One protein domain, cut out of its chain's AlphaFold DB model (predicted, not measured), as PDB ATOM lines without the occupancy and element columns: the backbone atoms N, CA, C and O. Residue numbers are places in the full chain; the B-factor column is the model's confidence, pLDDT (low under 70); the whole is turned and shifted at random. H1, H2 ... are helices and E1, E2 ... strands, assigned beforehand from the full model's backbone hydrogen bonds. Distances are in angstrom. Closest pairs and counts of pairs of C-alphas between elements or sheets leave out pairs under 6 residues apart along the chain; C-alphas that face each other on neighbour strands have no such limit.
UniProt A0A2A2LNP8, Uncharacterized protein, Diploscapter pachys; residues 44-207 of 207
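Overview. This is residues 44 to 207 of the 207 residues of an uncharacterized protein of Diploscapter pachys (UniProt A0A2A2LNP8). A twisted four-stranded sheet with two helices, H1 and H2, over one face makes one end of an elongated model, and the hairpin E3 and E4 with long loops, residues 55 to 81 and 116 to 135, makes the other. The hairpin joins on where E1 ends and E6 begins. The printed part has 164 residues, with two named helices and six named strands in the order E1 H1 E2 E3 E4 E5 H2 E6; the sheet runs E2 E5 E1 E6, antiparallel throughout, and the class is mixed, helices and strands. It is compact, with a radius of gyration of the C-alphas of 17.6 A, and spans 55 by 28 by 24 A, only just elongated.

Along the chain. Find C-alpha 47 at (169.124, 150.315, 175.676); from there E1, residues 47 to 54, runs 21.9 A. H1, residues 82 to 102, begins with C-alpha 82 at (144.737, 155.933, 186.072) and runs 30.0 A. Next come E2, residues 112 to 115, E3, residues 136 to 141, and E4, residues 144 to 150. E5, residues 162 to 169, runs 22.1 A, and H2, residues 176 to 194, runs 25.5 A. E6, residues 197 to 206, runs 24.5 A, bends by 79 degrees at residue 200, and ends with C-alpha 206 at (169.423, 149.097, 170.918).

Arrangement. Look first at the twisted sheet, where these backbone atoms of neighbour strands are within hydrogen-bond range: N 49 and O 166 of E1 and E5 at 2.8 A, N 48 and O 205 of E1 and E6 at 2.8 A, and N 114 and O 167 of E2 and E5 at 2.9 A. H1 is on it at a height of 7.5 A, over E2 and, only just, E5, with 3 C-alphas falling on E5; the C-alphas of Leu 94 and Val 113, the closest of H1 and E2, are 5.6 A apart. H2 is on the same face at a height of 9.6 A, over E1 and E6. With residues 92 to 101 alone, H1 touches H2, opposite ways at a steep tilt of 47 degrees; the closest C-alphas, of Ala 100 and Val 182, are 5.0 A apart. E1, H1, E2 and E5, H2, E6 are split strand-helix-strand units, their strands running the same way with another strand between, each with a right-handed crossover. In the hairpin, N 137 and O 149 are 2.8 A apart. In both helices every O i to N i+4 pair is within hydrogen-bond range.

Size, cuts and confidence. The C-alphas of Thr 129 and Gly 173, the two farthest apart, stand 55.4 A from each other. The printed part has no cut. The links E1 to H1, E2 to E3 and E4 to E5 are long. The mean pLDDT of the printed part is 85.7; residues 64 to 72, 126 to 134, 172 and 206 to 207 are under 70.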
ATOM      1  N   VAL A  44     176.281 149.251 173.506       71.94
ATOM      2  CA  VAL A  44     174.867 149.611 173.388       71.94
ATOM      3  C   VAL A  44     174.687 150.997 173.992       71.94
ATOM      4  O   VAL A  44     174.973 151.215 175.173       71.94
ATOM      5  N   THR A  45     174.219 151.933 173.179       80.81
ATOM      6  CA  THR A  45     173.683 153.223 173.616       80.81
ATOM      7  C   THR A  45     172.164 153.130 173.668       80.81
ATOM      8  O   THR A  45     171.551 152.419 172.877       80.81
ATOM      9  N   ASN A  46     171.568 153.840 174.622       85.31
ATOM     10  CA  ASN A  46     170.127 153.932 174.825       85.31
ATOM     11  C   ASN A  46     169.397 152.571 174.792       85.31
ATOM     12  O   ASN A  46     168.594 152.310 173.892       85.31
ATOM     13  N   PRO A  47     169.705 151.646 175.718       86.50
ATOM     14  CA  PRO A  47     169.124 150.315 175.676       86.50
ATOM     15  C   PRO A  47     167.613 150.358 175.910       86.50
ATOM     16  O   PRO A  47     167.099 151.120 176.734       86.50
ATOM     17  N   VAL A  48     166.920 149.455 175.224       92.38
ATOM     18  CA  VAL A  48     165.512 149.147 175.448       92.38
ATOM     19  C   VAL A  48     165.421 147.742 176.025       92.38
ATOM     20  O   VAL A  48     165.822 146.762 175.393       92.38
ATOM     21  N   PHE A  49     164.892 147.648 177.237       92.88
ATOM     22  CA  PHE A  49     164.601 146.392 177.911       92.88
ATOM     23  C   PHE A  49     163.164 145.992 177.630       92.88
ATOM     24  O   PHE A  49     162.252 146.763 177.909       92.88
ATOM     25  N   THR A  50     162.957 144.790 177.103       93.25
ATOM     26  CA  THR A  50     161.620 144.204 176.965       93.25
ATOM     27  C   THR A  50     161.470 143.097 177.992       93.25
ATOM     28  O   THR A  50     162.311 142.201 178.057       93.25
ATOM     29  N   LEU A  51     160.410 143.159 178.787       93.12
ATOM     30  CA  LEU A  51     160.109 142.190 179.836       93.12
ATOM     31  C   LEU A  51     158.606 141.927 179.905       93.12
ATOM     32  O   LEU A  51     157.801 142.744 179.463       93.12
ATOM     33  N   GLN A  52     158.231 140.778 180.451       94.06
ATOM     34  CA  GLN A  52     156.846 140.450 180.774       94.06
ATOM     35  C   GLN A  52     156.696 140.506 182.292       94.06
ATOM     36  O   GLN A  52     157.522 139.949 183.018       94.06
ATOM     37  N   LEU A  53     155.674 141.202 182.787       94.62
ATOM     38  CA  LEU A  53     155.447 141.316 184.225       94.62
ATOM     39  C   LEU A  53     153.974 141.256 184.614       94.62
ATOM     40  O   LEU A  53     153.097 141.663 183.859       94.62
ATOM     41  N   SER A  54     153.706 140.784 185.824       96.75
ATOM     42  CA  SER A  54     152.477 141.079 186.552       96.75
ATOM     43  C   SER A  54     152.709 142.356 187.364       96.75
ATOM     44  O   SER A  54     153.624 142.376 188.201       96.75
ATOM     45  N   PRO A  55     151.930 143.425 187.128       96.50
ATOM     46  CA  PRO A  55     152.161 144.702 187.779       96.50
ATOM     47  C   PRO A  55     151.810 144.628 189.269       96.50
ATOM     48  O   PRO A  55     150.888 143.896 189.655       96.50
ATOM     49  N   PRO A  56     152.503 145.393 190.120       96.88
ATOM     50  CA  PRO A  56     152.104 145.546 191.504       96.88
ATOM     51  C   PRO A  56     150.782 146.287 191.611       96.88
ATOM     52  O   PRO A  56     150.386 147.051 190.727       96.88
ATOM     53  N   ILE A  57     150.092 146.086 192.729       95.38
ATOM     54  CA  ILE A  57     148.733 146.595 192.871       95.38
ATOM     55  C   ILE A  57     148.641 148.122 192.759       95.38
ATOM     56  O   ILE A  57     147.676 148.648 192.205       95.38
ATOM     57  N   GLY A  58     149.689 148.827 193.193       95.12
ATOM     58  CA  GLY A  58     149.802 150.281 193.099       95.12
ATOM     59  C   GLY A  58     149.939 150.836 191.680       95.12
ATOM     60  O   GLY A  58     149.839 152.044 191.503       95.12
ATOM     61  N   TRP A  59     150.163 149.983 190.677       97.00
ATOM     62  CA  TRP A  59     150.173 150.358 189.258       97.00
ATOM     63  C   TRP A  59     148.819 150.116 188.581       97.00
ATOM     64  O   TRP A  59     148.669 150.352 187.380       97.00
ATOM     65  N   THR A  60     147.840 149.610 189.324       95.81
ATOM     66  CA  THR A  60     146.449 149.475 188.886       95.81
ATOM     67  C   THR A  60     145.601 150.528 189.585       95.81
ATOM     68  O   THR A  60     146.041 151.129 190.571       95.81
ATOM     69  N   TYR A  61     144.380 150.743 189.102       93.44
ATOM     70  CA  TYR A  61     143.478 151.702 189.727       93.44
ATOM     71  C   TYR A  61     142.069 151.157 189.930       93.44
ATOM     72  O   TYR A  61     141.609 150.272 189.211       93.44
ATOM     73  N   PHE A  62     141.372 151.725 190.902       88.81
ATOM     74  CA  PHE A  62     139.948 151.531 191.097       88.81
ATOM     75  C   PHE A  62     139.301 152.914 191.241       88.81
ATOM     76  O   PHE A  62     139.652 153.637 192.178       88.81
ATOM     77  N   PRO A  63     138.433 153.329 190.299       81.50
ATOM     78  CA  PRO A  63     137.761 154.616 190.392       81.50
ATOM     79  C   PRO A  63     136.852 154.643 191.621       81.50
ATOM     80  O   PRO A  63     136.272 153.632 192.005       81.50
ATOM     81  N   VAL A  64     136.712 155.813 192.239       69.19
ATOM     82  CA  VAL A  64     135.804 155.977 193.378       69.19
ATOM     83  C   VAL A  64     134.364 155.731 192.918       69.19
ATOM     84  O   VAL A  64     133.836 156.464 192.084       69.19
ATOM     85  N   GLU A  65     133.733 154.702 193.484       64.19
ATOM     86  CA  GLU A  65     132.305 154.407 193.347       64.19
ATOM     87  C   GLU A  65     131.475 155.560 193.924       64.19
ATOM     88  O   GLU A  65     131.467 155.798 195.132       64.19
ATOM     89  N   THR A  66     130.765 156.295 193.068       59.78
ATOM     90  CA  THR A  66     129.858 157.375 193.499       59.78
ATOM     91  C   THR A  66     128.479 156.855 193.898       59.78
ATOM     92  O   THR A  66     127.710 157.574 194.533       59.78
ATOM     93  N   THR A  67     128.164 155.610 193.534       58.66
ATOM     94  CA  THR A  67     126.845 154.991 193.688       58.66
ATOM     95  C   THR A  67     126.723 154.095 194.913       58.66
ATOM     96  O   THR A  67     125.637 154.019 195.487       58.66
ATOM     97  N   ASN A  68     127.807 153.453 195.354       56.47
ATOM     98  CA  ASN A  68     127.792 152.595 196.538       56.47
ATOM     99  C   ASN A  68     129.059 152.769 197.405       56.47
ATOM    100  O   ASN A  68     129.962 151.932 197.371       56.47
ATOM    101  N   PRO A  69     129.145 153.848 198.207       53.56
ATOM    102  CA  PRO A  69     130.361 154.219 198.941       53.56
ATOM    103  C   PRO A  69     130.730 153.263 200.091       53.56
ATOM    104  O   PRO A  69     131.767 153.446 200.725       53.56
ATOM    105  N   THR A  70     129.897 152.263 200.397       50.19
ATOM    106  CA  THR A  70     130.147 151.262 201.446       50.19
ATOM    107  C   THR A  70     130.785 149.971 200.924       50.19
ATOM    108  O   THR A  70     131.214 149.147 201.733       50.19
ATOM    109  N   ALA A  71     130.891 149.782 199.604       58.69
ATOM    110  CA  ALA A  71     131.528 148.608 199.014       58.69
ATOM    111  C   ALA A  71     133.061 148.777 198.959       58.69
ATOM    112  O   ALA A  71     133.595 149.599 198.214       58.69
ATOM    113  N   ILE A  72     133.789 147.991 199.761       65.88
ATOM    114  CA  ILE A  72     135.261 147.946 199.767       65.88
ATOM    115  C   ILE A  72     135.725 147.014 198.640       65.88
ATOM    116  O   ILE A  72     136.201 145.909 198.884       65.88
ATOM    117  N   ASN A  73     135.574 147.465 197.395       80.19
ATOM    118  CA  ASN A  73     135.915 146.666 196.214       80.19
ATOM    119  C   ASN A  73     137.277 147.050 195.609       80.19
ATOM    120  O   ASN A  73     137.575 146.781 194.449       80.19
ATOM    121  N   PHE A  74     138.144 147.662 196.414       85.62
ATOM    122  CA  PHE A  74     139.516 147.988 196.044       85.62
ATOM    123  C   PHE A  74     140.506 147.065 196.759       85.62
ATOM    124  O   PHE A  74     140.210 146.431 197.779       85.62
ATOM    125  N   PHE A  75     141.722 146.998 196.233       89.25
ATOM    126  CA  PHE A  75     142.837 146.376 196.933       89.25
ATOM    127  C   PHE A  75     143.604 147.411 197.758       89.25
ATOM    128  O   PHE A  75     143.805 148.549 197.334       89.25
ATOM    129  N   VAL A  76     144.104 147.013 198.929       88.25
ATOM    130  CA  VAL A  76     144.954 147.888 199.751       88.25
ATOM    131  C   VAL A  76     146.183 148.326 198.943       88.25
ATOM    132  O   VAL A  76     146.905 147.494 198.397       88.25
ATOM    133  N   GLY A  77     146.422 149.637 198.872       89.44
ATOM    134  CA  GLY A  77     147.551 150.222 198.139       89.44
ATOM    135  C   GLY A  77     147.321 150.431 196.638       89.44
ATOM    136  O   GLY A  77     148.245 150.892 195.962       89.44
ATOM    137  N   GLN A  78     146.127 150.124 196.125       92.19
ATOM    138  CA  GLN A  78     145.691 150.446 194.766       92.19
ATOM    139  C   GLN A  78     145.485 151.958 194.587       92.19
ATOM    140  O   GLN A  78     145.111 152.656 195.531       92.19
ATOM    141  N   SER A  79     145.732 152.477 193.385       94.06
ATOM    142  CA  SER A  79     145.462 153.885 193.074       94.06
ATOM    143  C   SER A  79     143.966 154.147 192.865       94.06
ATOM    144  O   SER A  79     143.207 153.267 192.476       94.06
ATOM    145  N   ASN A  80     143.546 155.388 193.089       89.81
ATOM    146  CA  ASN A  80     142.176 155.871 192.884       89.81
ATOM    147  C   ASN A  80     141.866 156.232 191.420       89.81
ATOM    148  O   ASN A  80     140.705 156.298 191.025       89.81
ATOM    149  N   ASP A  81     142.889 156.501 190.610       92.56
ATOM    150  CA  ASP A  81     142.740 156.874 189.208       92.56
ATOM    151  C   ASP A  81     143.941 156.418 188.359       92.56
ATOM    152  O   ASP A  81     145.013 156.070 188.869       92.56
ATOM    153  N   SER A  82     143.743 156.410 187.039       94.50
ATOM    154  CA  SER A  82     144.737 155.933 186.072       94.50
ATOM    155  C   SER A  82     145.982 156.821 185.982       94.50
ATOM    156  O   SER A  82     147.069 156.306 185.723       94.50
ATOM    157  N   VAL A  83     145.868 158.128 186.229       96.19
ATOM    158  CA  VAL A  83     146.997 159.070 186.181       96.19
ATOM    159  C   VAL A  83     147.900 158.846 187.388       96.19
ATOM    160  O   VAL A  83     149.116 158.728 187.240       96.19
ATOM    161  N   THR A  84     147.315 158.705 188.576       96.00
ATOM    162  CA  THR A  84     148.043 158.372 189.803       96.00
ATOM    163  C   THR A  84     148.742 157.017 189.671       96.00
ATOM    164  O   THR A  84     149.927 156.910 189.993       96.00
ATOM    165  N   ALA A  85     148.062 156.002 189.128       96.94
ATOM    166  CA  ALA A  85     148.665 154.693 188.864       96.94
ATOM    167  C   ALA A  85     149.838 154.773 187.869       96.94
ATOM    168  O   ALA A  85     150.894 154.184 188.102       96.94
ATOM    169  N   GLN A  86     149.686 155.542 186.782       97.50
ATOM    170  CA  GLN A  86     150.744 155.743 185.788       97.50
ATOM    171  C   GLN A  86     151.953 156.457 186.399       97.50
ATOM    172  O   GLN A  86     153.091 156.061 186.152       97.50
ATOM    173  N   ASN A  87     151.726 157.492 187.209       97.12
ATOM    174  CA  ASN A  87     152.796 158.233 187.871       97.12
ATOM    175  C   ASN A  87     153.580 157.339 188.837       97.12
ATOM    176  O   ASN A  87     154.808 157.407 188.863       97.12
ATOM    177  N   ARG A  88     152.900 156.458 189.581       96.88
ATOM    178  CA  ARG A  88     153.569 155.461 190.428       96.88
ATOM    179  C   ARG A  88     154.413 154.498 189.605       96.88
ATOM    180  O   ARG A  88     155.598 154.370 189.892       96.88
ATOM    181  N   ALA A  89     153.851 153.910 188.549       97.19
ATOM    182  CA  ALA A  89     154.602 153.027 187.659       97.19
ATOM    183  C   ALA A  89     155.853 153.713 187.086       97.19
ATOM    184  O   ALA A  89     156.954 153.171 187.158       97.19
ATOM    185  N   ASN A  90     155.713 154.949 186.600       97.12
ATOM    186  CA  ASN A  90     156.826 155.726 186.058       97.12
ATOM    187  C   ASN A  90     157.918 155.992 187.102       97.12
ATOM    188  O   ASN A  90     159.097 155.803 186.810       97.12
ATOM    189  N   ASN A  91     157.534 156.406 188.311       96.50
ATOM    190  CA  ASN A  91     158.479 156.729 189.378       96.50
ATOM    191  C   ASN A  91     159.217 155.486 189.889       96.50
ATOM    192  O   ASN A  91     160.426 155.538 190.104       96.50
ATOM    193  N   GLU A  92     158.509 154.371 190.059       97.06
ATOM    194  CA  GLU A  92     159.076 153.118 190.566       97.06
ATOM    195  C   GLU A  92     160.002 152.459 189.522       97.06
ATOM    196  O   GLU A  92     161.090 151.989 189.869       97.06
ATOM    197  N   ILE A  93     159.646 152.512 188.229       96.56
ATOM    198  CA  ILE A  93     160.519 152.074 187.126       96.56
ATOM    199  C   ILE A  93     161.763 152.963 187.017       96.56
ATOM    200  O   ILE A  93     162.876 152.445 186.909       96.56
ATOM    201  N   LEU A  94     161.593 154.289 187.062       95.50
ATOM    202  CA  LEU A  94     162.700 155.245 187.021       95.50
ATOM    203  C   LEU A  94     163.674 155.002 188.178       95.50
ATOM    204  O   LEU A  94     164.869 154.835 187.939       95.50
ATOM    205  N   ALA A  95     163.170 154.935 189.413       95.25
ATOM    206  CA  ALA A  95     163.987 154.680 190.595       95.25
ATOM    207  C   ALA A  95     164.749 153.353 190.469       95.25
ATOM    208  O   ALA A  95     165.970 153.330 190.632       95.25
ATOM    209  N   SER A  96     164.062 152.275 190.074       96.31
ATOM    210  CA  SER A  96     164.682 150.956 189.899       96.31
ATOM    211  C   SER A  96     165.801 150.960 188.856       96.31
ATOM    212  O   SER A  96     166.835 150.325 189.067       96.31
ATOM    213  N   ALA A  97     165.606 151.661 187.735       94.50
ATOM    214  CA  ALA A  97     166.582 151.743 186.652       94.50
ATOM    215  C   ALA A  97     167.810 152.576 187.044       94.50
ATOM    216  O   ALA A  97     168.940 152.158 186.786       94.50
ATOM    217  N   LEU A  98     167.612 153.718 187.712       93.56
ATOM    218  CA  LEU A  98     168.715 154.556 188.187       93.56
ATOM    219  C   LEU A  98     169.542 153.846 189.264       93.56
ATOM    220  O   LEU A  98     170.769 153.873 189.208       93.56
ATOM    221  N   GLU A  99     168.895 153.156 190.205       94.38
ATOM    222  CA  GLU A  99     169.591 152.336 191.201       94.38
ATOM    223  C   GLU A  99     170.371 151.185 190.553       94.38
ATOM    224  O   GLU A  99     171.507 150.906 190.941       94.38
ATOM    225  N   ALA A 100     169.796 150.536 189.538       94.12
ATOM    226  CA  ALA A 100     170.470 149.470 188.808       94.12
ATOM    227  C   ALA A 100     171.723 149.977 188.077       94.12
ATOM    228  O   ALA A 100     172.771 149.335 188.134       94.12
ATOM    229  N   MET A 101     171.656 151.155 187.457       90.44
ATOM    230  CA  MET A 101     172.818 151.810 186.847       90.44
ATOM    231  C   MET A 101     173.872 152.198 187.892       90.44
ATOM    232  O   MET A 101     175.061 151.917 187.715       90.44
ATOM    233  N   ALA A 102     173.445 152.789 189.010       90.12
ATOM    234  CA  ALA A 102     174.340 153.179 190.096       90.12
ATOM    235  C   ALA A 102     175.070 151.973 190.716       90.12
ATOM    236  O   ALA A 102     176.236 152.099 191.085       90.12
ATOM    237  N   SER A 103     174.437 150.791 190.755       88.50
ATOM    238  CA  SER A 103     175.031 149.560 191.309       88.50
ATOM    239  C   SER A 103     176.328 149.116 190.618       88.50
ATOM    240  O   SER A 103     177.154 148.442 191.232       88.50
ATOM    241  N   ILE A 104     176.537 149.531 189.365       82.94
ATOM    242  CA  ILE A 104     177.759 149.261 188.597       82.94
ATOM    243  C   ILE A 104     178.564 150.531 188.293       82.94
ATOM    244  O   ILE A 104     179.382 150.546 187.374       82.94
ATOM    245  N   ASN A 105     178.352 151.597 189.072       82.25
ATOM    246  CA  ASN A 105     179.010 152.898 188.923       82.25
ATOM    247  C   ASN A 105     178.785 153.559 187.550       82.25
ATOM    248  O   ASN A 105     179.651 154.290 187.063       82.25
ATOM    249  N   MET A 106     177.637 153.316 186.904       81.50
ATOM    250  CA  MET A 106     177.278 154.074 185.706       81.50
ATOM    251  C   MET A 106     176.824 155.490 186.084       81.50
ATOM    252  O   MET A 106     176.090 155.654 187.060       81.50
ATOM    253  N   PRO A 107     177.200 156.517 185.301       80.69
ATOM    254  CA  PRO A 107     176.684 157.866 185.494       80.69
ATOM    255  C   PRO A 107     175.160 157.906 185.338       80.69
ATOM    256  O   PRO A 107     174.621 157.452 184.328       80.69
ATOM    257  N   VAL A 108     174.476 158.468 186.336       85.25
ATOM    258  CA  VAL A 108     173.005 158.589 186.384       85.25
ATOM    259  C   VAL A 108     172.505 160.014 186.114       85.25
ATOM    260  O   VAL A 108     171.305 160.257 185.997       85.25
ATOM    261  N   ASN A 109     173.417 160.977 185.984       80.94
ATOM    262  CA  ASN A 109     173.095 162.382 185.761       80.94
ATOM    263  C   ASN A 109     172.532 162.589 184.347       80.94
ATOM    264  O   ASN A 109     173.109 162.112 183.373       80.94
ATOM    265  N   ASN A 110     171.436 163.347 184.233       81.75
ATOM    266  CA  ASN A 110     170.744 163.646 182.970       81.75
ATOM    267  C   ASN A 110     170.219 162.418 182.197       81.75
ATOM    268  O   ASN A 110     169.870 162.540 181.020       81.75
ATOM    269  N   ILE A 111     170.115 161.261 182.859       87.38
ATOM    270  CA  ILE A 111     169.484 160.064 182.303       87.38
ATOM    271  C   ILE A 111     167.968 160.232 182.310       87.38
ATOM    272  O   ILE A 111     167.382 160.737 183.266       87.38
ATOM    273  N   GLN A 112     167.328 159.794 181.230       90.81
ATOM    274  CA  GLN A 112     165.874 159.729 181.132       90.81
ATOM    275  C   GLN A 112     165.455 158.269 181.022       90.81
ATOM    276  O   GLN A 112     166.008 157.538 180.211       90.81
ATOM    277  N   VAL A 113     164.480 157.843 181.820       93.62
ATOM    278  CA  VAL A 113     163.912 156.492 181.733       93.62
ATOM    279  C   VAL A 113     162.453 156.624 181.338       93.62
ATOM    280  O   VAL A 113     161.697 157.342 181.991       93.62
ATOM    281  N   THR A 114     162.064 155.956 180.258       94.25
ATOM    282  CA  THR A 114     160.681 155.924 179.773       94.25
ATOM    283  C   THR A 114     160.175 154.488 179.734       94.25
ATOM    284  O   THR A 114     160.959 153.543 179.650       94.25
ATOM    285  N   ASN A 115     158.857 154.314 179.838       95.19
ATOM    286  CA  ASN A 115     158.212 153.013 179.727       95.19
ATOM    287  C   ASN A 115     156.864 153.121 179.002       95.19
ATOM    288  O   ASN A 115     156.278 154.204 178.939       95.19
ATOM    289  N   ASP A 116     156.382 152.007 178.455       95.56
ATOM    290  CA  ASP A 116     155.104 151.925 177.738       95.56
ATOM    291  C   ASP A 116     153.962 151.295 178.557       95.56
ATOM    292  O   ASP A 116     152.877 151.074 178.013       95.56
ATOM    293  N   TYR A 117     154.162 151.063 179.860       96.50
ATOM    294  CA  TYR A 117     153.146 150.472 180.729       96.50
ATOM    295  C   TYR A 117     151.868 151.322 180.757       96.50
ATOM    296  O   TYR A 117     151.926 152.556 180.814       96.50
ATOM    297  N   LYS A 118     150.714 150.642 180.756       96.19
ATOM    298  CA  LYS A 118     149.379 151.244 180.855       96.19
ATOM    299  C   LYS A 118     148.606 150.647 182.037       96.19
ATOM    300  O   LYS A 118     148.334 149.446 182.019       96.19
ATOM    301  N   PRO A 119     148.228 151.461 183.041       96.06
ATOM    302  CA  PRO A 119     147.376 151.025 184.137       96.06
ATOM    303  C   PRO A 119     146.034 150.488 183.652       96.06
ATOM    304  O   PRO A 119     145.411 151.061 182.758       96.06
ATOM    305  N   ILE A 120     145.558 149.436 184.311       94.62
ATOM    306  CA  ILE A 120     144.214 148.892 184.112       94.62
ATOM    307  C   ILE A 120     143.358 149.109 185.355       94.62
ATOM    308  O   ILE A 120     143.880 149.174 186.476       94.62
ATOM    309  N   SER A 121     142.044 149.205 185.146       91.75
ATOM    310  CA  SER A 121     141.093 149.201 186.249       91.75
ATOM    311  C   SER A 121     140.787 147.771 186.663       91.75
ATOM    312  O   SER A 121     140.433 146.960 185.807       91.75
ATOM    313  N   VAL A 122     140.944 147.457 187.947       90.94
ATOM    314  CA  VAL A 122     140.610 146.132 188.483       90.94
ATOM    315  C   VAL A 122     139.888 146.250 189.803       90.94
ATOM    316  O   VAL A 122     140.260 147.051 190.659       90.94
ATOM    317  N   GLU A 123     138.889 145.403 189.964       88.31
ATOM    318  CA  GLU A 123     138.086 145.326 191.168       88.31
ATOM    319  C   GLU A 123     138.516 144.145 192.045       88.31
ATOM    320  O   GLU A 123     138.877 143.069 191.553       88.31
ATOM    321  N   ASN A 124     138.482 144.348 193.358       86.69
ATOM    322  CA  ASN A 124     138.608 143.291 194.346       86.69
ATOM    323  C   ASN A 124     137.214 142.701 194.609       86.69
ATOM    324  O   ASN A 124     136.375 143.404 195.169       86.69
ATOM    325  N   PRO A 125     136.951 141.429 194.261       74.44
ATOM    326  CA  PRO A 125     135.627 140.824 194.443       74.44
ATOM    327  C   PRO A 125     135.189 140.695 195.915       74.44
ATOM    328  O   PRO A 125     134.032 140.377 196.175       74.44
ATOM    329  N   GLY A 126     136.085 140.914 196.888       69.50
ATOM    330  CA  GLY A 126     135.780 140.762 198.311       69.50
ATOM    331  C   GLY A 126     135.281 139.355 198.682       69.50
ATOM    332  O   GLY A 126     135.424 138.395 197.926       69.50
ATOM    333  N   THR A 127     134.703 139.213 199.878       56.34
ATOM    334  CA  THR A 127     134.013 137.983 200.324       56.34
ATOM    335  C   THR A 127     132.514 137.982 199.984       56.34
ATOM    336  O   THR A 127     131.796 137.074 200.397       56.34
ATOM    337  N   GLY A 128     132.016 139.012 199.289       53.66
ATOM    338  CA  GLY A 128     130.603 139.174 198.943       53.66
ATOM    339  C   GLY A 128     130.274 138.526 197.601       53.66
ATOM    340  O   GLY A 128     130.906 138.804 196.593       53.66
ATOM    341  N   THR A 129     129.268 137.659 197.579       48.62
ATOM    342  CA  THR A 129     128.849 136.799 196.459       48.62
ATOM    343  C   THR A 129     128.153 137.514 195.289       48.62
ATOM    344  O   THR A 129     127.273 136.944 194.647       48.62
ATOM    345  N   THR A 130     128.557 138.731 194.939       51.72
ATOM    346  CA  THR A 130     128.079 139.397 193.716       51.72
ATOM    347  C   THR A 130     129.254 139.996 192.964       51.72
ATOM    348  O   THR A 130     130.019 140.749 193.563       51.72
ATOM    349  N   PRO A 131     129.420 139.694 191.663       51.34
ATOM    350  CA  PRO A 131     130.425 140.360 190.863       51.34
ATOM    351  C   PRO A 131     130.042 141.829 190.764       51.34
ATOM    352  O   PRO A 131     129.003 142.180 190.213       51.34
ATOM    353  N   ALA A 132     130.889 142.635 191.379       53.38
ATOM    354  CA  ALA A 132     131.528 143.774 190.766       53.38
ATOM    355  C   ALA A 132     130.674 144.676 189.882       53.38
ATOM    356  O   ALA A 132     130.249 144.316 188.785       53.38
ATOM    357  N   THR A 133     130.553 145.923 190.317       57.59
ATOM    358  CA  THR A 133     130.094 147.031 189.486       57.59
ATOM    359  C   THR A 133     130.984 147.243 188.246       57.59
ATOM    360  O   THR A 133     130.582 147.964 187.332       57.59
ATOM    361  N   MET A 134     132.167 146.606 188.164       63.62
ATOM    362  CA  MET A 134     133.103 146.692 187.038       63.62
ATOM    363  C   MET A 134     133.274 145.406 186.206       63.62
ATOM    364  O   MET A 134     133.039 144.277 186.629       63.62
ATOM    365  N   ALA A 135     133.782 145.597 184.983       77.12
ATOM    366  CA  ALA A 135     133.984 144.546 183.985       77.12
ATOM    367  C   ALA A 135     135.151 143.577 184.277       77.12
ATOM    368  O   ALA A 135     135.203 142.508 183.662       77.12
ATOM    369  N   LEU A 136     136.091 143.926 185.171       88.81
ATOM    370  CA  LEU A 136     137.329 143.168 185.390       88.81
ATOM    371  C   LEU A 136     137.652 142.989 186.880       88.81
ATOM    372  O   LEU A 136     137.885 143.952 187.608       88.81
ATOM    373  N   LEU A 137     137.741 141.731 187.297       89.31
ATOM    374  CA  LEU A 137     138.127 141.298 188.633       89.31
ATOM    375  C   LEU A 137     139.615 140.961 188.675       89.31
ATOM    376  O   LEU A 137     140.139 140.319 187.761       89.31
ATOM    377  N   GLY A 138     140.285 141.345 189.758       91.25
ATOM    378  CA  GLY A 138     141.678 141.006 190.016       91.25
ATOM    379  C   GLY A 138     141.847 139.903 191.057       91.25
ATOM    380  O   GLY A 138     140.978 139.668 191.896       91.25
ATOM    381  N   LYS A 139     143.005 139.244 191.029       91.69
ATOM    382  CA  LYS A 139     143.511 138.425 192.131       91.69
ATOM    383  C   LYS A 139     144.966 138.786 192.412       91.69
ATOM    384  O   LYS A 139     145.823 138.731 191.523       91.69
ATOM    385  N   VAL A 140     145.229 139.160 193.662       92.69
ATOM    386  CA  VAL A 140     146.536 139.647 194.109       92.69
ATOM    387  C   VAL A 140     147.266 138.570 194.894       92.69
ATOM    388  O   VAL A 140     146.722 138.000 195.835       92.69
ATOM    389  N   GLU A 141     148.522 138.322 194.537       91.56
ATOM    390  CA  GLU A 141     149.398 137.397 195.253       91.56
ATOM    391  C   GLU A 141     150.782 138.030 195.386       91.56
ATOM    392  O   GLU A 141     151.379 138.427 194.385       91.56
ATOM    393  N   GLY A 142     151.314 138.119 196.609       89.00
ATOM    394  CA  GLY A 142     152.618 138.748 196.859       89.00
ATOM    395  C   GLY A 142     152.688 140.215 196.417       89.00
ATOM    396  O   GLY A 142     153.726 140.644 195.939       89.00
ATOM    397  N   GLY A 143     151.574 140.955 196.498       92.12
ATOM    398  CA  GLY A 143     151.490 142.372 196.118       92.12
ATOM    399  C   GLY A 143     151.306 142.657 194.619       92.12
ATOM    400  O   GLY A 143     151.060 143.811 194.264       92.12
ATOM    401  N   ALA A 144     151.350 141.633 193.758       95.69
ATOM    402  CA  ALA A 144     151.137 141.744 192.312       95.69
ATOM    403  C   ALA A 144     149.748 141.276 191.876       95.69
ATOM    404  O   ALA A 144     149.230 140.291 192.406       95.69
ATOM    405  N   LEU A 145     149.190 141.914 190.845       95.69
ATOM    406  CA  LEU A 145     148.011 141.428 190.132       95.69
ATOM    407  C   LEU A 145     148.403 140.240 189.247       95.69
ATOM    408  O   LEU A 145     148.920 140.416 188.148       95.69
ATOM    409  N   THR A 146     148.163 139.026 189.734       95.19
ATOM    410  CA  THR A 146     148.648 137.790 189.092       95.19
ATOM    411  C   THR A 146     147.634 137.119 188.193       95.19
ATOM    412  O   THR A 146     148.013 136.397 187.273       95.19
ATOM    413  N   GLN A 147     146.347 137.330 188.455       94.56
ATOM    414  CA  GLN A 147     145.272 136.776 187.649       94.56
ATOM    415  C   GLN A 147     144.149 137.795 187.509       94.56
ATOM    416  O   GLN A 147     143.928 138.620 188.400       94.56
ATOM    417  N   THR A 148     143.423 137.706 186.402       93.88
ATOM    418  CA  THR A 148     142.212 138.488 186.160       93.88
ATOM    419  C   THR A 148     141.078 137.586 185.697       93.88
ATOM    420  O   THR A 148     141.312 136.487 185.189       93.88
ATOM    421  N   ALA A 149     139.847 138.039 185.905       91.31
ATOM    422  CA  ALA A 149     138.642 137.389 185.414       91.31
ATOM    423  C   ALA A 149     137.638 138.455 184.953       91.31
ATOM    424  O   ALA A 149     137.562 139.517 185.575       91.31
ATOM    425  N   PRO A 150     136.838 138.201 183.907       87.88
ATOM    426  CA  PRO A 150     135.669 139.028 183.626       87.88
ATOM    427  C   PRO A 150     134.714 139.060 184.829       87.88
ATOM    428  O   PRO A 150     134.612 138.074 185.565       87.88
ATOM    429  N   GLY A 151     133.989 140.167 185.008       80.62
ATOM    430  CA  GLY A 151     132.927 140.272 186.013       80.62
ATOM    431  C   GLY A 151     131.863 139.185 185.805       80.62
ATOM    432  O   GLY A 151     131.151 139.188 184.804       80.62
ATOM    433  N   SER A 152     131.788 138.220 186.725       74.81
ATOM    434  CA  SER A 152     130.875 137.069 186.667       74.81
ATOM    435  C   SER A 152     130.603 136.522 188.066       74.81
ATOM    436  O   SER A 152     131.488 136.544 188.917       74.81
ATOM    437  N   ALA A 153     129.402 135.977 188.298       72.31
ATOM    438  CA  ALA A 153     129.021 135.381 189.584       72.31
ATOM    439  C   ALA A 153     129.899 134.182 189.960       72.31
ATOM    440  O   ALA A 153     130.019 133.825 191.129       72.31
ATOM    441  N   THR A 154     130.544 133.572 188.967       80.00
ATOM    442  CA  THR A 154     131.558 132.539 189.155       80.00
ATOM    443  C   THR A 154     132.767 132.908 188.295       80.00
ATOM    444  O   THR A 154     132.824 132.527 187.121       80.00
ATOM    445  N   PRO A 155     133.702 133.721 188.819       82.12
ATOM    446  CA  PRO A 155     134.833 134.201 188.039       82.12
ATOM    447  C   PRO A 155     135.828 133.072 187.754       82.12
ATOM    448  O   PRO A 155     136.277 132.373 188.661       82.12
ATOM    449  N   ILE A 156     136.200 132.916 186.481       88.56
ATOM    450  CA  ILE A 156     137.272 132.012 186.050       88.56
ATOM    451  C   ILE A 156     138.535 132.850 185.861       88.56
ATOM    452  O   ILE A 156     138.630 133.640 184.923       88.56
ATOM    453  N   TYR A 157     139.495 132.682 186.767       91.44
ATOM    454  CA  TYR A 157     140.739 133.445 186.765       91.44
ATOM    455  C   TYR A 157     141.764 132.890 185.782       91.44
ATOM    456  O   TYR A 157     142.116 131.711 185.823       91.44
ATOM    457  N   THR A 158     142.319 133.777 184.961       94.38
ATOM    458  CA  THR A 158     143.419 133.480 184.040       94.38
ATOM    459  C   THR A 158     144.682 134.246 184.431       94.38
ATOM    460  O   THR A 158     144.560 135.372 184.919       94.38
ATOM    461  N   PRO A 159     145.890 133.683 184.229       95.38
ATOM    462  CA  PRO A 159     147.145 134.390 184.488       95.38
ATOM    463  C   PRO A 159     147.212 135.742 183.775       95.38
ATOM    464  O   PRO A 159     146.956 135.832 182.575       95.38
ATOM    465  N   TYR A 160     147.608 136.782 184.506       94.75
ATOM    466  CA  TYR A 160     147.714 138.145 184.005       94.75
ATOM    467  C   TYR A 160     149.159 138.636 184.046       94.75
ATOM    468  O   TYR A 160     149.809 138.669 185.091       94.75
ATOM    469  N   HIS A 161     149.655 139.010 182.874       94.00
ATOM    470  CA  HIS A 161     150.997 139.516 182.638       94.00
ATOM    471  C   HIS A 161     150.954 140.423 181.407       94.00
ATOM    472  O   HIS A 161     150.159 140.196 180.493       94.00
ATOM    473  N   VAL A 162     151.774 141.468 181.410       93.62
ATOM    474  CA  VAL A 162     151.841 142.462 180.341       93.62
ATOM    475  C   VAL A 162     153.275 142.636 179.844       93.62
ATOM    476  O   VAL A 162     154.204 142.656 180.661       93.62
ATOM    477  N   PRO A 163     153.472 142.800 178.521       93.50
ATOM    478  CA  PRO A 163     154.740 143.271 177.992       93.50
ATOM    479  C   PRO A 163     154.970 144.711 178.443       93.50
ATOM    480  O   PRO A 163     154.086 145.552 178.294       93.50
ATOM    481  N   VAL A 164     156.169 144.994 178.938       94.81
ATOM    482  CA  VAL A 164     156.633 146.352 179.216       94.81
ATOM    483  C   VAL A 164     157.986 146.551 178.552       94.81
ATOM    484  O   VAL A 164     158.897 145.728 178.679       94.81
ATOM    485  N   LYS A 165     158.115 147.664 177.838       94.75
ATOM    486  CA  LYS A 165     159.373 148.182 177.318       94.75
ATOM    487  C   LYS A 165     159.842 149.313 178.212       94.75
ATOM    488  O   LYS A 165     159.088 150.243 178.479       94.75
ATOM    489  N   ILE A 166     161.094 149.245 178.642       94.94
ATOM    490  CA  ILE A 166     161.762 150.289 179.417       94.94
ATOM    491  C   ILE A 166     162.941 150.782 178.590       94.94
ATOM    492  O   ILE A 166     163.867 150.018 178.326       94.94
ATOM    493  N   ALA A 167     162.914 152.044 178.175       93.56
ATOM    494  CA  ALA A 167     164.008 152.667 177.442       93.56
ATOM    495  C   ALA A 167     164.806 153.574 178.379       93.56
ATOM    496  O   ALA A 167     164.257 154.494 178.989       93.56
ATOM    497  N   ILE A 168     166.110 153.325 178.477       90.69
ATOM    498  CA  ILE A 168     167.043 154.233 179.140       90.69
ATOM    499  C   ILE A 168     167.620 155.125 178.050       90.69
ATOM    500  O   ILE A 168     168.288 154.645 177.149       90.69
ATOM    501  N   MET A 169     167.350 156.418 178.110       82.38
ATOM    502  CA  MET A 169     167.764 157.414 177.129       82.38
ATOM    503  C   MET A 169     168.847 158.323 177.704       82.38
ATOM    504  O   MET A 169     168.927 158.541 178.917       82.38
ATOM    505  N   LYS A 170     169.656 158.899 176.807       76.19
ATOM    506  CA  LYS A 170     170.813 159.751 177.135       76.19
ATOM    507  C   LYS A 170     171.886 159.015 177.944       76.19
ATOM    508  O   LYS A 170     172.758 159.645 178.535       76.19
ATOM    509  N   SER A 171     171.842 157.684 177.953       72.69
ATOM    510  CA  SER A 171     172.870 156.865 178.582       72.69
ATOM    511  C   SER A 171     174.162 156.920 177.782       72.69
ATOM    512  O   SER A 171     174.135 156.790 176.555       72.69
ATOM    513  N   ILE A 172     175.289 156.998 178.482       69.44
ATOM    514  CA  ILE A 172     176.596 156.745 177.878       69.44
ATOM    515  C   ILE A 172     176.623 155.294 177.384       69.44
ATOM    516  O   ILE A 172     176.110 154.391 178.052       69.44
ATOM    517  N   GLY A 173     177.195 155.081 176.198       72.56
ATOM    518  CA  GLY A 173     177.339 153.751 175.618       72.56
ATOM    519  C   GLY A 173     178.120 152.822 176.541       72.56
ATOM    520  O   GLY A 173     179.140 153.212 177.109       72.56
ATOM    521  N   ASN A 174     177.629 151.598 176.713       71.44
ATOM    522  CA  ASN A 174     178.267 150.608 177.573       71.44
ATOM    523  C   ASN A 174     178.186 149.204 176.969       71.44
ATOM    524  O   ASN A 174     177.405 148.947 176.053       71.44
ATOM    525  N   THR A 175     178.999 148.281 177.475       78.62
ATOM    526  CA  THR A 175     179.019 146.901 176.995       78.62
ATOM    527  C   THR A 175     177.687 146.200 177.254       78.62
ATOM    528  O   THR A 175     177.035 146.423 178.277       78.62
ATOM    529  N   ARG A 176     177.301 145.275 176.369       77.69
ATOM    530  CA  ARG A 176     176.116 144.425 176.586       77.69
ATOM    531  C   ARG A 176     176.176 143.638 177.901       77.69
ATOM    532  O   ARG A 176     175.144 143.408 178.519       77.69
ATOM    533  N   PHE A 177     177.376 143.269 178.351       78.44
ATOM    534  CA  PHE A 177     177.598 142.645 179.656       78.44
ATOM    535  C   PHE A 177     177.152 143.555 180.810       78.44
ATOM    536  O   PHE A 177     176.358 143.134 181.646       78.44
ATOM    537  N   ASN A 178     177.584 144.820 180.813       81.88
ATOM    538  CA  ASN A 178     177.175 145.783 181.835       81.88
ATOM    539  C   ASN A 178     175.667 146.056 181.783       81.88
ATOM    540  O   ASN A 178     175.015 146.086 182.822       81.88
ATOM    541  N   TRP A 179     175.083 146.148 180.587       85.06
ATOM    542  CA  TRP A 179     173.633 146.287 180.450       85.06
ATOM    543  C   TRP A 179     172.844 145.061 180.915       85.06
ATOM    544  O   TRP A 179     171.753 145.227 181.450       85.06
ATOM    545  N   ASN A 180     173.389 143.849 180.789       84.94
ATOM    546  CA  ASN A 180     172.789 142.654 181.387       84.94
ATOM    547  C   ASN A 180     172.812 142.714 182.921       84.94
ATOM    548  O   ASN A 180     171.845 142.296 183.553       84.94
ATOM    549  N   ILE A 181     173.876 143.253 183.528       85.19
ATOM    550  CA  ILE A 181     173.907 143.472 184.983       85.19
ATOM    551  C   ILE A 181     172.834 144.491 185.380       85.19
ATOM    552  O   ILE A 181     172.043 144.207 186.273       85.19
ATOM    553  N   VAL A 182     172.740 145.625 184.672       90.81
ATOM    554  CA  VAL A 182     171.690 146.633 184.912       90.81
ATOM    555  C   VAL A 182     170.299 146.023 184.769       90.81
ATOM    556  O   VAL A 182     169.458 146.242 185.634       90.81
ATOM    557  N   LEU A 183     170.050 145.228 183.724       91.62
ATOM    558  CA  LEU A 183     168.770 144.552 183.533       91.62
ATOM    559  C   LEU A 183     168.455 143.628 184.714       91.62
ATOM    560  O   LEU A 183     167.375 143.726 185.285       91.62
ATOM    561  N   ASN A 184     169.384 142.769 185.130       91.00
ATOM    562  CA  ASN A 184     169.149 141.852 186.246       91.00
ATOM    563  C   ASN A 184     168.886 142.596 187.564       91.00
ATOM    564  O   ASN A 184     167.947 142.250 188.283       91.00
ATOM    565  N   THR A 185     169.651 143.651 187.856       94.44
ATOM    566  CA  THR A 185     169.437 144.484 189.049       94.44
ATOM    567  C   THR A 185     168.108 145.240 188.975       94.44
ATOM    568  O   THR A 185     167.397 145.329 189.972       94.44
ATOM    569  N   LEU A 186     167.712 145.730 187.796       95.06
ATOM    570  CA  LEU A 186     166.406 146.353 187.566       95.06
ATOM    571  C   LEU A 186     165.267 145.369 187.863       95.06
ATOM    572  O   LEU A 186     164.348 145.709 188.605       95.06
ATOM    573  N   LEU A 187     165.335 144.146 187.328       94.25
ATOM    574  CA  LEU A 187     164.328 143.110 187.578       94.25
ATOM    575  C   LEU A 187     164.259 142.742 189.068       94.25
ATOM    576  O   LEU A 187     163.166 142.550 189.607       94.25
ATOM    577  N   GLN A 188     165.408 142.688 189.748       94.44
ATOM    578  CA  GLN A 188     165.479 142.451 191.188       94.44
ATOM    579  C   GLN A 188     164.841 143.595 191.987       94.44
ATOM    580  O   GLN A 188     164.034 143.332 192.877       94.44
ATOM    581  N   ASN A 189     165.148 144.851 191.652       95.94
ATOM    582  CA  ASN A 189     164.561 146.027 192.294       95.94
ATOM    583  C   ASN A 189     163.038 146.049 192.122       95.94
ATOM    584  O   ASN A 189     162.316 146.167 193.111       95.94
ATOM    585  N   LEU A 190     162.543 145.841 190.897       95.31
ATOM    586  CA  LEU A 190     161.107 145.760 190.611       95.31
ATOM    587  C   LEU A 190     160.420 144.651 191.417       95.31
ATOM    588  O   LEU A 190     159.326 144.858 191.945       95.31
ATOM    589  N   SER A 191     161.071 143.495 191.556       94.25
ATOM    590  CA  SER A 191     160.487 142.356 192.266       94.25
ATOM    591  C   SER A 191     160.480 142.530 193.780       94.25
ATOM    592  O   SER A 191     159.460 142.298 194.422       94.25
ATOM    593  N   ILE A 192     161.606 142.949 194.359       92.81
ATOM    594  CA  ILE A 192     161.794 142.987 195.815       92.81
ATOM    595  C   ILE A 192     161.233 144.275 196.420       92.81
ATOM    596  O   ILE A 192     160.598 144.228 197.470       92.81
ATOM    597  N   LYS A 193     161.471 145.429 195.788       93.50
ATOM    598  CA  LYS A 193     161.075 146.732 196.349       93.50
ATOM    599  C   LYS A 193     159.642 147.097 195.999       93.50
ATOM    600  O   LYS A 193     158.958 147.724 196.802       93.50
ATOM    601  N   TYR A 194     159.201 146.703 194.806       94.94
ATOM    602  CA  TYR A 194     157.933 147.156 194.243       94.94
ATOM    603  C   TYR A 194     156.925 146.034 194.029       94.94
ATOM    604  O   TYR A 194     155.857 146.309 193.510       94.94
ATOM    605  N   ASN A 195     157.205 144.798 194.457       94.94
ATOM    606  CA  ASN A 195     156.288 143.654 194.355       94.94
ATOM    607  C   ASN A 195     155.838 143.326 192.921       94.94
ATOM    608  O   ASN A 195     154.758 142.780 192.713       94.94
ATOM    609  N   THR A 196     156.642 143.664 191.914       94.69
ATOM    610  CA  THR A 196     156.392 143.239 190.532       94.69
ATOM    611  C   THR A 196     156.716 141.751 190.401       94.69
ATOM    612  O   THR A 196     157.736 141.302 190.917       94.69
ATOM    613  N   LYS A 197     155.923 140.957 189.674       94.69
ATOM    614  CA  LYS A 197     156.348 139.586 189.328       94.69
ATOM    615  C   LYS A 197     156.816 139.533 187.888       94.69
ATOM    616  O   LYS A 197     156.024 139.742 186.980       94.69
ATOM    617  N   ILE A 198     158.097 139.246 187.686       91.94
ATOM    618  CA  ILE A 198     158.668 139.067 186.351       91.94
ATOM    619  C   ILE A 198     158.311 137.673 185.835       91.94
ATOM    620  O   ILE A 198     158.455 136.678 186.546       91.94
ATOM    621  N   VAL A 199     157.845 137.610 184.594       84.50
ATOM    622  CA  VAL A 199     157.469 136.381 183.896       84.50
ATOM    623  C   VAL A 199     158.305 136.286 182.618       84.50
ATOM    624  O   VAL A 199     158.557 137.288 181.963       84.50
ATOM    625  N   GLY A 200     158.738 135.085 182.239       74.06
ATOM    626  CA  GLY A 200     159.425 134.862 180.962       74.06
ATOM    627  C   GLY A 200     160.823 135.485 180.844       74.06
ATOM    628  O   GLY A 200     161.442 135.894 181.824       74.06
ATOM    629  N   GLN A 201     161.351 135.485 179.617       74.19
ATOM    630  CA  GLN A 201     162.695 135.972 179.309       74.19
ATOM    631  C   GLN A 201     162.684 137.477 179.010       74.19
ATOM    632  O   GLN A 201     161.927 137.939 178.156       74.19
ATOM    633  N   SER A 202     163.584 138.217 179.657       79.06
ATOM    634  CA  SER A 202     163.837 139.630 179.360       79.06
ATOM    635  C   SER A 202     164.913 139.780 178.280       79.06
ATOM    636  O   SER A 202     165.889 139.026 178.259       79.06
ATOM    637  N   THR A 203     164.760 140.756 177.385       79.75
ATOM    638  CA  THR A 203     165.694 140.995 176.271       79.75
ATOM    639  C   THR A 203     166.171 142.443 176.220       79.75
ATOM    640  O   THR A 203     165.498 143.353 176.703       79.75
ATOM    641  N   ILE A 204     167.357 142.649 175.635       79.81
ATOM    642  CA  ILE A 204     167.970 143.968 175.431       79.81
ATOM    643  C   ILE A 204     168.104 144.220 173.934       79.81
ATOM    644  O   ILE A 204     168.786 143.451 173.246       79.81
ATOM    645  N   SER A 205     167.535 145.321 173.455       76.69
ATOM    646  CA  SER A 205     167.756 145.862 172.110       76.69
ATOM    647  C   SER A 205     168.358 147.268 172.176       76.69
ATOM    648  O   SER A 205     168.196 147.967 173.174       76.69
ATOM    649  N   SER A 206     169.059 147.689 171.124       69.12
ATOM    650  CA  SER A 206     169.423 149.097 170.918       69.12
ATOM    651  C   SER A 206     168.223 149.862 170.353       69.12
ATOM    652  O   SER A 206     167.484 149.290 169.547       69.12
ATOM    653  N   SER A 207     168.030 151.116 170.771       55.88
ATOM    654  CA  SER A 207     167.086 152.042 170.126       55.88
ATOM    655  C   SER A 207     167.650 152.617 168.836       55.88
ATOM    656  O   SER A 207     168.835 153.022 168.887       55.88
TER     657      SER A 207